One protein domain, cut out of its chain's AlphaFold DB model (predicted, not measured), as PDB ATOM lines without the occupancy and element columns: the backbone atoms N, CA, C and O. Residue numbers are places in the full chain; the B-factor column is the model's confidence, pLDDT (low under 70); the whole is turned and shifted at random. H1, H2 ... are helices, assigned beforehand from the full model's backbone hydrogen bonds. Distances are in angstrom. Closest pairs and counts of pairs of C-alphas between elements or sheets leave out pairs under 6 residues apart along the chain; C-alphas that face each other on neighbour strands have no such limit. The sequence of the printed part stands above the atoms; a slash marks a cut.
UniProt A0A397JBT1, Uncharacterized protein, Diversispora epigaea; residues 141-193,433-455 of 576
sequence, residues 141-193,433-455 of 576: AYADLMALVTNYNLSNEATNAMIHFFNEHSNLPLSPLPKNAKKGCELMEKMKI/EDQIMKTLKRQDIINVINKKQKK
ATOM      1  N   ALA A 141      47.277 133.172 179.394       74.12
ATOM      2  CA  ALA A 141      47.249 134.228 180.419       74.12
ATOM      3  C   ALA A 141      47.372 133.667 181.852       74.12
ATOM      4  O   ALA A 141      48.024 134.262 182.708       74.12
ATOM      5  N   TYR A 142      46.818 132.476 182.101       85.19
ATOM      6  CA  TYR A 142      47.047 131.714 183.331       85.19
ATOM      7  C   TYR A 142      48.535 131.357 183.497       85.19
ATOM      8  O   TYR A 142      49.092 131.527 184.582       85.19
ATOM      9  N   ALA A 143      49.181 130.861 182.435       74.88
ATOM     10  CA  ALA A 143      50.603 130.515 182.440       74.88
ATOM     11  C   ALA A 143      51.492 131.746 182.674       74.88
ATOM     12  O   ALA A 143      52.375 131.707 183.529       74.88
ATOM     13  N   ASP A 144      51.211 132.839 181.963       74.56
ATOM     14  CA  ASP A 144      51.945 134.101 182.014       74.56
ATOM     15  C   ASP A 144      51.826 134.745 183.407       74.56
ATOM     16  O   ASP A 144      52.843 135.115 183.997       74.56
ATOM     17  N   LEU A 145      50.627 134.777 184.010       80.38
ATOM     18  CA  LEU A 145      50.465 135.231 185.398       80.38
ATOM     19  C   LEU A 145      51.255 134.346 186.372       80.38
ATOM     20  O   LEU A 145      51.980 134.865 187.216       80.38
ATOM     21  N   MET A 146      51.161 133.015 186.267       81.44
ATOM     22  CA  MET A 146      51.913 132.130 187.168       81.44
ATOM     23  C   MET A 146      53.434 132.244 186.980       81.44
ATOM     24  O   MET A 146      54.179 132.089 187.956       81.44
ATOM     25  N   ALA A 147      53.895 132.579 185.771       73.50
ATOM     26  CA  ALA A 147      55.277 132.946 185.500       73.50
ATOM     27  C   ALA A 147      55.666 134.252 186.212       73.50
ATOM     28  O   ALA A 147      56.670 134.256 186.921       73.50
ATOM     29  N   LEU A 148      54.862 135.319 186.122       71.81
ATOM     30  CA  LEU A 148      55.094 136.570 186.864       71.81
ATOM     31  C   LEU A 148      55.165 136.330 188.381       71.81
ATOM     32  O   LEU A 148      56.147 136.709 189.021       71.81
ATOM     33  N   VAL A 149      54.180 135.624 188.944       73.25
ATOM     34  CA  VAL A 149      54.098 135.290 190.380       73.25
ATOM     35  C   VAL A 149      55.364 134.599 190.879       73.25
ATOM     36  O   VAL A 149      55.861 134.910 191.961       73.25
ATOM     37  N   THR A 150      55.914 133.681 190.085       70.25
ATOM     38  CA  THR A 150      57.066 132.863 190.486       70.25
ATOM     39  C   THR A 150      58.410 133.533 190.175       70.25
ATOM     40  O   THR A 150      59.360 133.367 190.939       70.25
ATOM     41  N   ASN A 151      58.504 134.315 189.095       67.19
ATOM     42  CA  ASN A 151      59.721 135.044 188.722       67.19
ATOM     43  C   ASN A 151      59.979 136.235 189.657       67.19
ATOM     44  O   ASN A 151      61.121 136.484 190.037       67.19
ATOM     45  N   TYR A 152      58.920 136.945 190.058       70.25
ATOM     46  CA  TYR A 152      58.999 138.120 190.933       70.25
ATOM     47  C   TYR A 152      58.671 137.815 192.406       70.25
ATOM     48  O   TYR A 152      58.697 138.719 193.236       70.25
ATOM     49  N   ASN A 153      58.420 136.543 192.752       60.06
ATOM     50  CA  ASN A 153      58.063 136.078 194.102       60.06
ATOM     51  C   ASN A 153      56.888 136.858 194.731       60.06
ATOM     52  O   ASN A 153      56.927 137.227 195.908       60.06
ATOM     53  N   LEU A 154      55.841 137.113 193.939       73.38
ATOM     54  CA  LEU A 154      54.671 137.876 194.376       73.38
ATOM     55  C   LEU A 154      53.962 137.168 195.542       73.38
ATOM     56  O   LEU A 154      53.852 135.939 195.583       73.38
ATOM     57  N   SER A 155      53.460 137.951 196.500       78.38
ATOM     58  CA  SER A 155      52.647 137.425 197.599       78.38
ATOM     59  C   SER A 155      51.290 136.927 197.084       78.38
ATOM     60  O   SER A 155      50.851 137.308 195.993       78.38
ATOM     61  N   ASN A 156      50.595 136.083 197.856       79.50
ATOM     62  CA  ASN A 156      49.241 135.664 197.472       79.50
ATOM     63  C   ASN A 156      48.305 136.876 197.415       79.50
ATOM     64  O   ASN A 156      47.407 136.927 196.587       79.50
ATOM     65  N   GLU A 157      48.543 137.842 198.294       77.31
ATOM     66  CA  GLU A 157      47.784 139.065 198.495       77.31
ATOM     67  C   GLU A 157      47.917 139.979 197.267       77.31
ATOM     68  O   GLU A 157      46.907 140.292 196.642       77.31
ATOM     69  N   ALA A 158      49.147 140.292 196.840       73.00
ATOM     70  CA  ALA A 158      49.405 141.074 195.628       73.00
ATOM     71  C   ALA A 158      48.910 140.349 194.366       73.00
ATOM     72  O   ALA A 158      48.252 140.941 193.516       73.00
ATOM     73  N   THR A 159      49.141 139.036 194.273       76.06
ATOM     74  CA  THR A 159      48.645 138.220 193.154       76.06
ATOM     75  C   THR A 159      47.114 138.224 193.083       76.06
ATOM     76  O   THR A 159      46.545 138.304 191.998       76.06
ATOM     77  N   ASN A 160      46.423 138.155 194.226       83.31
ATOM     78  CA  ASN A 160      44.964 138.237 194.278       83.31
ATOM     79  C   ASN A 160      44.456 139.636 193.910       83.31
ATOM     80  O   ASN A 160      43.423 139.717 193.255       83.31
ATOM     81  N   ALA A 161      45.172 140.705 194.275       78.38
ATOM     82  CA  ALA A 161      44.850 142.065 193.847       78.38
ATOM     83  C   ALA A 161      44.970 142.218 192.319       78.38
ATOM     84  O   ALA A 161      44.031 142.692 191.691       78.38
ATOM     85  N   MET A 162      46.042 141.707 191.701       78.75
ATOM     86  CA  MET A 162      46.189 141.693 190.234       78.75
ATOM     87  C   MET A 162      45.084 140.880 189.539       78.75
ATOM     88  O   MET A 162      44.568 141.295 188.504       78.75
ATOM     89  N   ILE A 163      44.685 139.737 190.112       81.12
ATOM     90  CA  ILE A 163      43.554 138.937 189.610       81.12
ATOM     91  C   ILE A 163      42.232 139.707 189.750       81.12
ATOM     92  O   ILE A 163      41.404 139.642 188.849       81.12
ATOM     93  N   HIS A 164      42.021 140.419 190.860       83.50
ATOM     94  CA  HIS A 164      40.825 141.232 191.090       83.50
ATOM     95  C   HIS A 164      40.748 142.382 190.083       83.50
ATOM     96  O   HIS A 164      39.774 142.462 189.345       83.50
ATOM     97  N   PHE A 165      41.798 143.201 189.994       83.38
ATOM     98  CA  PHE A 165      41.924 144.300 189.036       83.38
ATOM     99  C   PHE A 165      41.643 143.836 187.601       83.38
ATOM    100  O   PHE A 165      40.746 144.362 186.947       83.38
ATOM    101  N   PHE A 166      42.310 142.771 187.139       83.62
ATOM    102  CA  PHE A 166      42.034 142.228 185.809       83.62
ATOM    103  C   PHE A 166      40.563 141.821 185.647       83.62
ATOM    104  O   PHE A 166      39.966 142.108 184.618       83.62
ATOM    105  N   ASN A 167      39.959 141.154 186.635       82.44
ATOM    106  CA  ASN A 167      38.583 140.671 186.512       82.44
ATOM    107  C   ASN A 167      37.555 141.808 186.449       82.44
ATOM    108  O   ASN A 167      36.667 141.729 185.604       82.44
ATOM    109  N   GLU A 168      37.678 142.833 187.297       82.56
ATOM    110  CA  GLU A 168      36.734 143.961 187.342       82.56
ATOM    111  C   GLU A 168      36.787 144.807 186.061       82.56
ATOM    112  O   GLU A 168      35.748 145.234 185.564       82.56
ATOM    113  N   HIS A 169      37.983 145.007 185.493       78.12
ATOM    114  CA  HIS A 169      38.180 145.832 184.295       78.12
ATOM    115  C   HIS A 169      38.133 145.021 182.977       78.12
ATOM    116  O   HIS A 169      38.065 145.600 181.891       78.12
ATOM    117  N   SER A 170      38.127 143.680 183.021       78.31
ATOM    118  CA  SER A 170      38.035 142.854 181.807       78.31
ATOM    119  C   SER A 170      36.605 142.735 181.269       78.31
ATOM    120  O   SER A 170      35.709 142.207 181.922       78.31
ATOM    121  N   ASN A 171      36.420 143.067 179.990       79.31
ATOM    122  CA  ASN A 171      35.175 142.829 179.245       79.31
ATOM    123  C   ASN A 171      34.943 141.336 178.882       79.31
ATOM    124  O   ASN A 171      34.339 141.022 177.854       79.31
ATOM    125  N   LEU A 172      35.456 140.392 179.682       76.50
ATOM    126  CA  LEU A 172      35.410 138.952 179.408       76.50
ATOM    127  C   LEU A 172      34.326 138.251 180.250       76.50
ATOM    128  O   LEU A 172      34.345 138.349 181.474       76.50
ATOM    129  N   PRO A 173      33.425 137.447 179.645       74.12
ATOM    130  CA  PRO A 173      32.342 136.770 180.373       74.12
ATOM    131  C   PRO A 173      32.826 135.632 181.292       74.12
ATOM    132  O   PRO A 173      32.047 135.083 182.070       74.12
ATOM    133  N   LEU A 174      34.101 135.249 181.189       79.69
ATOM    134  CA  LEU A 174      34.777 134.345 182.110       79.69
ATOM    135  C   LEU A 174      36.251 134.752 182.199       79.69
ATOM    136  O   LEU A 174      36.915 134.888 181.171       79.69
ATOM    137  N   SER A 175      36.774 134.899 183.418       79.69
ATOM    138  CA  SER A 175      38.192 135.206 183.616       79.69
ATOM    139  C   SER A 175      39.092 134.082 183.075       79.69
ATOM    140  O   SER A 175      38.853 132.908 183.386       79.69
ATOM    141  N   PRO A 176      40.159 134.405 182.318       81.88
ATOM    142  CA  PRO A 176      41.184 133.444 181.930       81.88
ATOM    143  C   PRO A 176      42.161 133.138 183.081       81.88
ATOM    144  O   PRO A 176      42.931 132.180 182.991       81.88
ATOM    145  N   LEU A 177      42.153 133.930 184.158       86.44
ATOM    146  CA  LEU A 177      43.099 133.828 185.266       86.44
ATOM    147  C   LEU A 177      42.691 132.746 186.290       86.44
ATOM    148  O   LEU A 177      41.523 132.354 186.382       86.44
ATOM    149  N   PRO A 178      43.628 132.240 187.117       85.75
ATOM    150  CA  PRO A 178      43.273 131.443 188.288       85.75
ATOM    151  C   PRO A 178      42.327 132.213 189.225       85.75
ATOM    152  O   PRO A 178      42.574 133.366 189.547       85.75
ATOM    153  N   LYS A 179      41.302 131.539 189.777       86.75
ATOM    154  CA  LYS A 179      40.353 132.141 190.748       86.75
ATOM    155  C   LYS A 179      41.027 132.782 191.982       86.75
ATOM    156  O   LYS A 179      40.401 133.583 192.666       86.75
ATOM    157  N   ASN A 180      42.252 132.375 192.311       85.56
ATOM    158  CA  ASN A 180      43.160 133.058 193.236       85.56
ATOM    159  C   ASN A 180      44.577 132.475 193.107       85.56
ATOM    160  O   ASN A 180      44.755 131.362 192.594       85.56
ATOM    161  N   ALA A 181      45.566 133.189 193.644       80.00
ATOM    162  CA  ALA A 181      46.978 132.804 193.677       80.00
ATOM    163  C   ALA A 181      47.199 131.363 194.169       80.00
ATOM    164  O   ALA A 181      47.961 130.592 193.578       80.00
ATOM    165  N   LYS A 182      46.459 130.967 195.216       83.62
ATOM    166  CA  LYS A 182      46.546 129.632 195.819       83.62
ATOM    167  C   LYS A 182      46.133 128.539 194.835       83.62
ATOM    168  O   LYS A 182      46.856 127.558 194.707       83.62
ATOM    169  N   LYS A 183      45.026 128.702 194.099       82.50
ATOM    170  CA  LYS A 183      44.611 127.736 193.065       82.50
ATOM    171  C   LYS A 183      45.604 127.654 191.904       82.50
ATOM    172  O   LYS A 183      45.822 126.555 191.403       82.50
ATOM    173  N   GLY A 184      46.216 128.774 191.521       82.31
ATOM    174  CA  GLY A 184      47.309 128.791 190.545       82.31
ATOM    175  C   GLY A 184      48.500 127.941 191.001       82.31
ATOM    176  O   GLY A 184      48.928 127.025 190.299       82.31
ATOM    177  N   CYS A 185      48.963 128.163 192.234       78.94
ATOM    178  CA  CYS A 185      50.032 127.378 192.860       78.94
ATOM    179  C   CYS A 185      49.674 125.888 193.017       78.94
ATOM    180  O   CYS A 185      50.487 125.020 192.703       78.94
ATOM    181  N   GLU A 186      48.454 125.581 193.468       81.25
ATOM    182  CA  GLU A 186      47.958 124.209 193.643       81.25
ATOM    183  C   GLU A 186      47.868 123.432 192.323       81.25
ATOM    184  O   GLU A 186      47.969 122.204 192.348       81.25
ATOM    185  N   LEU A 187      47.652 124.104 191.185       80.00
ATOM    186  CA  LEU A 187      47.702 123.460 189.871       80.00
ATOM    187  C   LEU A 187      49.145 123.086 189.519       80.00
ATOM    188  O   LEU A 187      49.409 121.926 189.210       80.00
ATOM    189  N   MET A 188      50.082 124.032 189.643       74.75
ATOM    190  CA  MET A 188      51.508 123.790 189.384       74.75
ATOM    191  C   MET A 188      52.062 122.654 190.251       74.75
ATOM    192  O   MET A 188      52.729 121.755 189.751       74.75
ATOM    193  N   GLU A 189      51.745 122.627 191.547       74.50
ATOM    194  CA  GLU A 189      52.216 121.568 192.449       74.50
ATOM    195  C   GLU A 189      51.771 120.160 192.017       74.50
ATOM    196  O   GLU A 189      52.503 119.196 192.264       74.50
ATOM    197  N   LYS A 190      50.632 120.043 191.321       74.88
ATOM    198  CA  LYS A 190      50.092 118.784 190.780       74.88
ATOM    199  C   LYS A 190      50.683 118.396 189.422       74.88
ATOM    200  O   LYS A 190      50.601 117.224 189.064       74.88
ATOM    201  N   MET A 191      51.300 119.322 188.682       73.56
ATOM    202  CA  MET A 191      51.910 119.022 187.382       73.56
ATOM    203  C   MET A 191      53.020 117.965 187.533       73.56
ATOM    204  O   MET A 191      54.010 118.161 188.248       73.56
ATOM    205  N   LYS A 192      52.852 116.827 186.845       61.75
ATOM    206  CA  LYS A 192      53.898 115.814 186.653       61.75
ATOM    207  C   LYS A 192      54.711 116.188 185.411       61.75
ATOM    208  O   LYS A 192      54.226 116.055 184.292       61.75
ATOM    209  N   ILE A 193      55.964 116.599 185.596       58.31
ATOM    210  CA  ILE A 193      56.949 116.661 184.508       58.31
ATOM    211  C   ILE A 193      57.878 115.448 184.675       58.31
ATOM    212  O   ILE A 193      58.574 115.383 185.692       58.31
ATOM    213  N   GLU A 433      61.000 124.206 204.702       48.91
ATOM    214  CA  GLU A 433      61.527 123.204 203.765       48.91
ATOM    215  C   GLU A 433      60.519 122.870 202.652       48.91
ATOM    216  O   GLU A 433      60.863 122.899 201.473       48.91
ATOM    217  N   ASP A 434      59.254 122.643 203.020       60.00
ATOM    218  CA  ASP A 434      58.143 122.409 202.088       60.00
ATOM    219  C   ASP A 434      57.920 123.623 201.169       60.00
ATOM    220  O   ASP A 434      57.775 123.465 199.956       60.00
ATOM    221  N   GLN A 435      57.991 124.845 201.711       59.75
ATOM    222  CA  GLN A 435      57.864 126.069 200.916       59.75
ATOM    223  C   GLN A 435      59.027 126.250 199.923       59.75
ATOM    224  O   GLN A 435      58.779 126.594 198.767       59.75
ATOM    225  N   ILE A 436      60.278 125.992 200.327       57.34
ATOM    226  CA  ILE A 436      61.451 126.057 199.432       57.34
ATOM    227  C   ILE A 436      61.322 125.025 198.304       57.34
ATOM    228  O   ILE A 436      61.453 125.379 197.130       57.34
ATOM    229  N   MET A 437      60.993 123.771 198.634       58.59
ATOM    230  CA  MET A 437      60.807 122.706 197.641       58.59
ATOM    231  C   MET A 437      59.666 123.018 196.661       58.59
ATOM    232  O   MET A 437      59.783 122.731 195.468       58.59
ATOM    233  N   LYS A 438      58.582 123.652 197.128       64.75
ATOM    234  CA  LYS A 438      57.483 124.121 196.272       64.75
ATOM    235  C   LYS A 438      57.907 125.254 195.343       64.75
ATOM    236  O   LYS A 438      57.577 125.185 194.160       64.75
ATOM    237  N   THR A 439      58.649 126.255 195.820       62.69
ATOM    238  CA  THR A 439      59.143 127.347 194.960       62.69
ATOM    239  C   THR A 439      60.071 126.821 193.864       62.69
ATOM    240  O   THR A 439      59.828 127.109 192.692       62.69
ATOM    241  N   LEU A 440      61.048 125.975 194.215       57.44
ATOM    242  CA  LEU A 440      61.951 125.329 193.250       57.44
ATOM    243  C   LEU A 440      61.168 124.557 192.178       57.44
ATOM    244  O   LEU A 440      61.339 124.794 190.981       57.44
ATOM    245  N   LYS A 441      60.225 123.701 192.599       62.44
ATOM    246  CA  LYS A 441      59.392 122.918 191.677       62.44
ATOM    247  C   LYS A 441      58.579 123.812 190.728       62.44
ATOM    248  O   LYS A 441      58.454 123.483 189.550       62.44
ATOM    249  N   ARG A 442      58.034 124.938 191.209       66.88
ATOM    250  CA  ARG A 442      57.283 125.900 190.376       66.88
ATOM    251  C   ARG A 442      58.180 126.589 189.340       66.88
ATOM    252  O   ARG A 442      57.768 126.708 188.188       66.88
ATOM    253  N   GLN A 443      59.393 126.989 189.721       62.47
ATOM    254  CA  GLN A 443      60.373 127.598 188.813       62.47
ATOM    255  C   GLN A 443      60.772 126.629 187.689       62.47
ATOM    256  O   GLN A 443      60.713 126.990 186.514       62.47
ATOM    257  N   ASP A 444      61.072 125.371 188.022       56.94
ATOM    258  CA  ASP A 444      61.385 124.341 187.024       56.94
ATOM    259  C   ASP A 444      60.207 124.046 186.076       56.94
ATOM    260  O   ASP A 444      60.407 123.860 184.873       56.94
ATOM    261  N   ILE A 445      58.967 124.064 186.581       61.84
ATOM    262  CA  ILE A 445      57.752 123.943 185.758       61.84
ATOM    263  C   ILE A 445      57.660 125.079 184.730       61.84
ATOM    264  O   ILE A 445      57.450 124.815 183.545       61.84
ATOM    265  N   ILE A 446      57.866 126.331 185.148       62.56
ATOM    266  CA  ILE A 446      57.829 127.499 184.252       62.56
ATOM    267  C   ILE A 446      58.951 127.440 183.216       62.56
ATOM    268  O   ILE A 446      58.699 127.666 182.033       62.56
ATOM    269  N   ASN A 447      60.161 127.036 183.608       58.38
ATOM    270  CA  ASN A 447      61.275 126.841 182.675       58.38
ATOM    271  C   ASN A 447      60.939 125.819 181.568       58.38
ATOM    272  O   ASN A 447      61.308 126.009 180.406       58.38
ATOM    273  N   VAL A 448      60.190 124.760 181.893       55.69
ATOM    274  CA  VAL A 448      59.724 123.755 180.920       55.69
ATOM    275  C   VAL A 448      58.541 124.250 180.071       55.69
ATOM    276  O   VAL A 448      58.452 123.892 178.893       55.69
ATOM    277  N   ILE A 449      57.655 125.087 180.615       58.62
ATOM    278  CA  ILE A 449      56.465 125.600 179.910       58.62
ATOM    279  C   ILE A 449      56.813 126.763 178.968       58.62
ATOM    280  O   ILE A 449      56.451 126.709 177.791       58.62
ATOM    281  N   ASN A 450      57.631 127.724 179.405       55.06
ATOM    282  CA  ASN A 450      58.157 128.803 178.555       55.06
ATOM    283  C   ASN A 450      58.909 128.231 177.336       55.06
ATOM    284  O   ASN A 450      58.843 128.757 176.223       55.06
ATOM    285  N   LYS A 451      59.589 127.093 177.528       50.12
ATOM    286  CA  LYS A 451      60.247 126.321 176.467       50.12
ATOM    287  C   LYS A 451      59.256 125.693 175.467       50.12
ATOM    288  O   LYS A 451      59.595 125.610 174.289       50.12
ATOM    289  N   LYS A 452      58.053 125.267 175.883       50.50
ATOM    290  CA  LYS A 452      56.991 124.826 174.950       50.50
ATOM    291  C   LYS A 452      56.454 126.007 174.131       50.50
ATOM    292  O   LYS A 452      56.379 125.919 172.908       50.50
ATOM    293  N   GLN A 453      56.142 127.127 174.787       48.19
ATOM    294  CA  GLN A 453      55.550 128.311 174.144       48.19
ATOM    295  C   GLN A 453      56.492 129.003 173.135       48.19
ATOM    296  O   GLN A 453      56.019 129.617 172.178       48.19
ATOM    297  N   LYS A 454      57.818 128.826 173.249       42.78
ATOM    298  CA  LYS A 454      58.812 129.316 172.265       42.78
ATOM    299  C   LYS A 454      58.670 128.752 170.834       42.78
ATOM    300  O   LYS A 454      59.394 129.198 169.950       42.78
ATOM    301  N   LYS A 455      57.724 127.841 170.561       42.28
ATOM    302  CA  LYS A 455      57.330 127.413 169.201       42.28
ATOM    303  C   LYS A 455      55.883 127.784 168.814       42.28
ATOM    304  O   LYS A 455      55.168 126.934 168.289       42.28
TER     305      LYS A 455
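Overview. This is residues 141 to 193 and 433 to 455 of the 576 residues of an uncharacterized protein of Diversispora epigaea (UniProt A0A397JBT1). Long H4 makes a post at one side, short H1 and H3 pack crosswise on its middle, and H2 reaches away to a tip, residues 168 to 174, that sticks out. The printed part has 76 residues with four named helices, H1 to H4, all helix, compact, radius of gyration of the C-alphas 12.8 A, spans 36 by 33 by 20 A.

Along the chain. Find C-alpha 141 at (47.249, 134.228, 180.419), where H1, residues 141 to 151, begins. H2 is residues 156 to 169, 20.0 A long, and H3 residues 181 to 190. H4, residues 433 to 453, runs 30.6 A to C-alpha 453 at (55.550, 128.311, 174.144).

Arrangement. Begin at the hub, H3: it touches H4 about perpendicular, 82 degrees, C-alphas of Met 188 and Arg 442 closest at 6.2 A. H2 touches H3 with residues 156 to 160 alone, Asn 156 to Ala 181, C-alphas 5.3 A. H1 touches H4, Ala 147 to Ile 446, C-alphas 6.1 A, and only just touches H3, with 3 pairs of C-alphas within 8 A, Met 146 to Gly 184 closest at 6.6 A. H2 and H4 are apart. Every O i to N i+4 pair is within hydrogen-bond range in H1 and H2; H3 has 5 of 6, H4 16 of 17.

Size, cuts and confidence. Residues 194 to 432 are not printed, C-alphas 193 and 433 standing 20.8 A apart. The link H2 to H3 is long. Confidence is under 70 at residues 151, 153, 192 to 193 and 433 to 455.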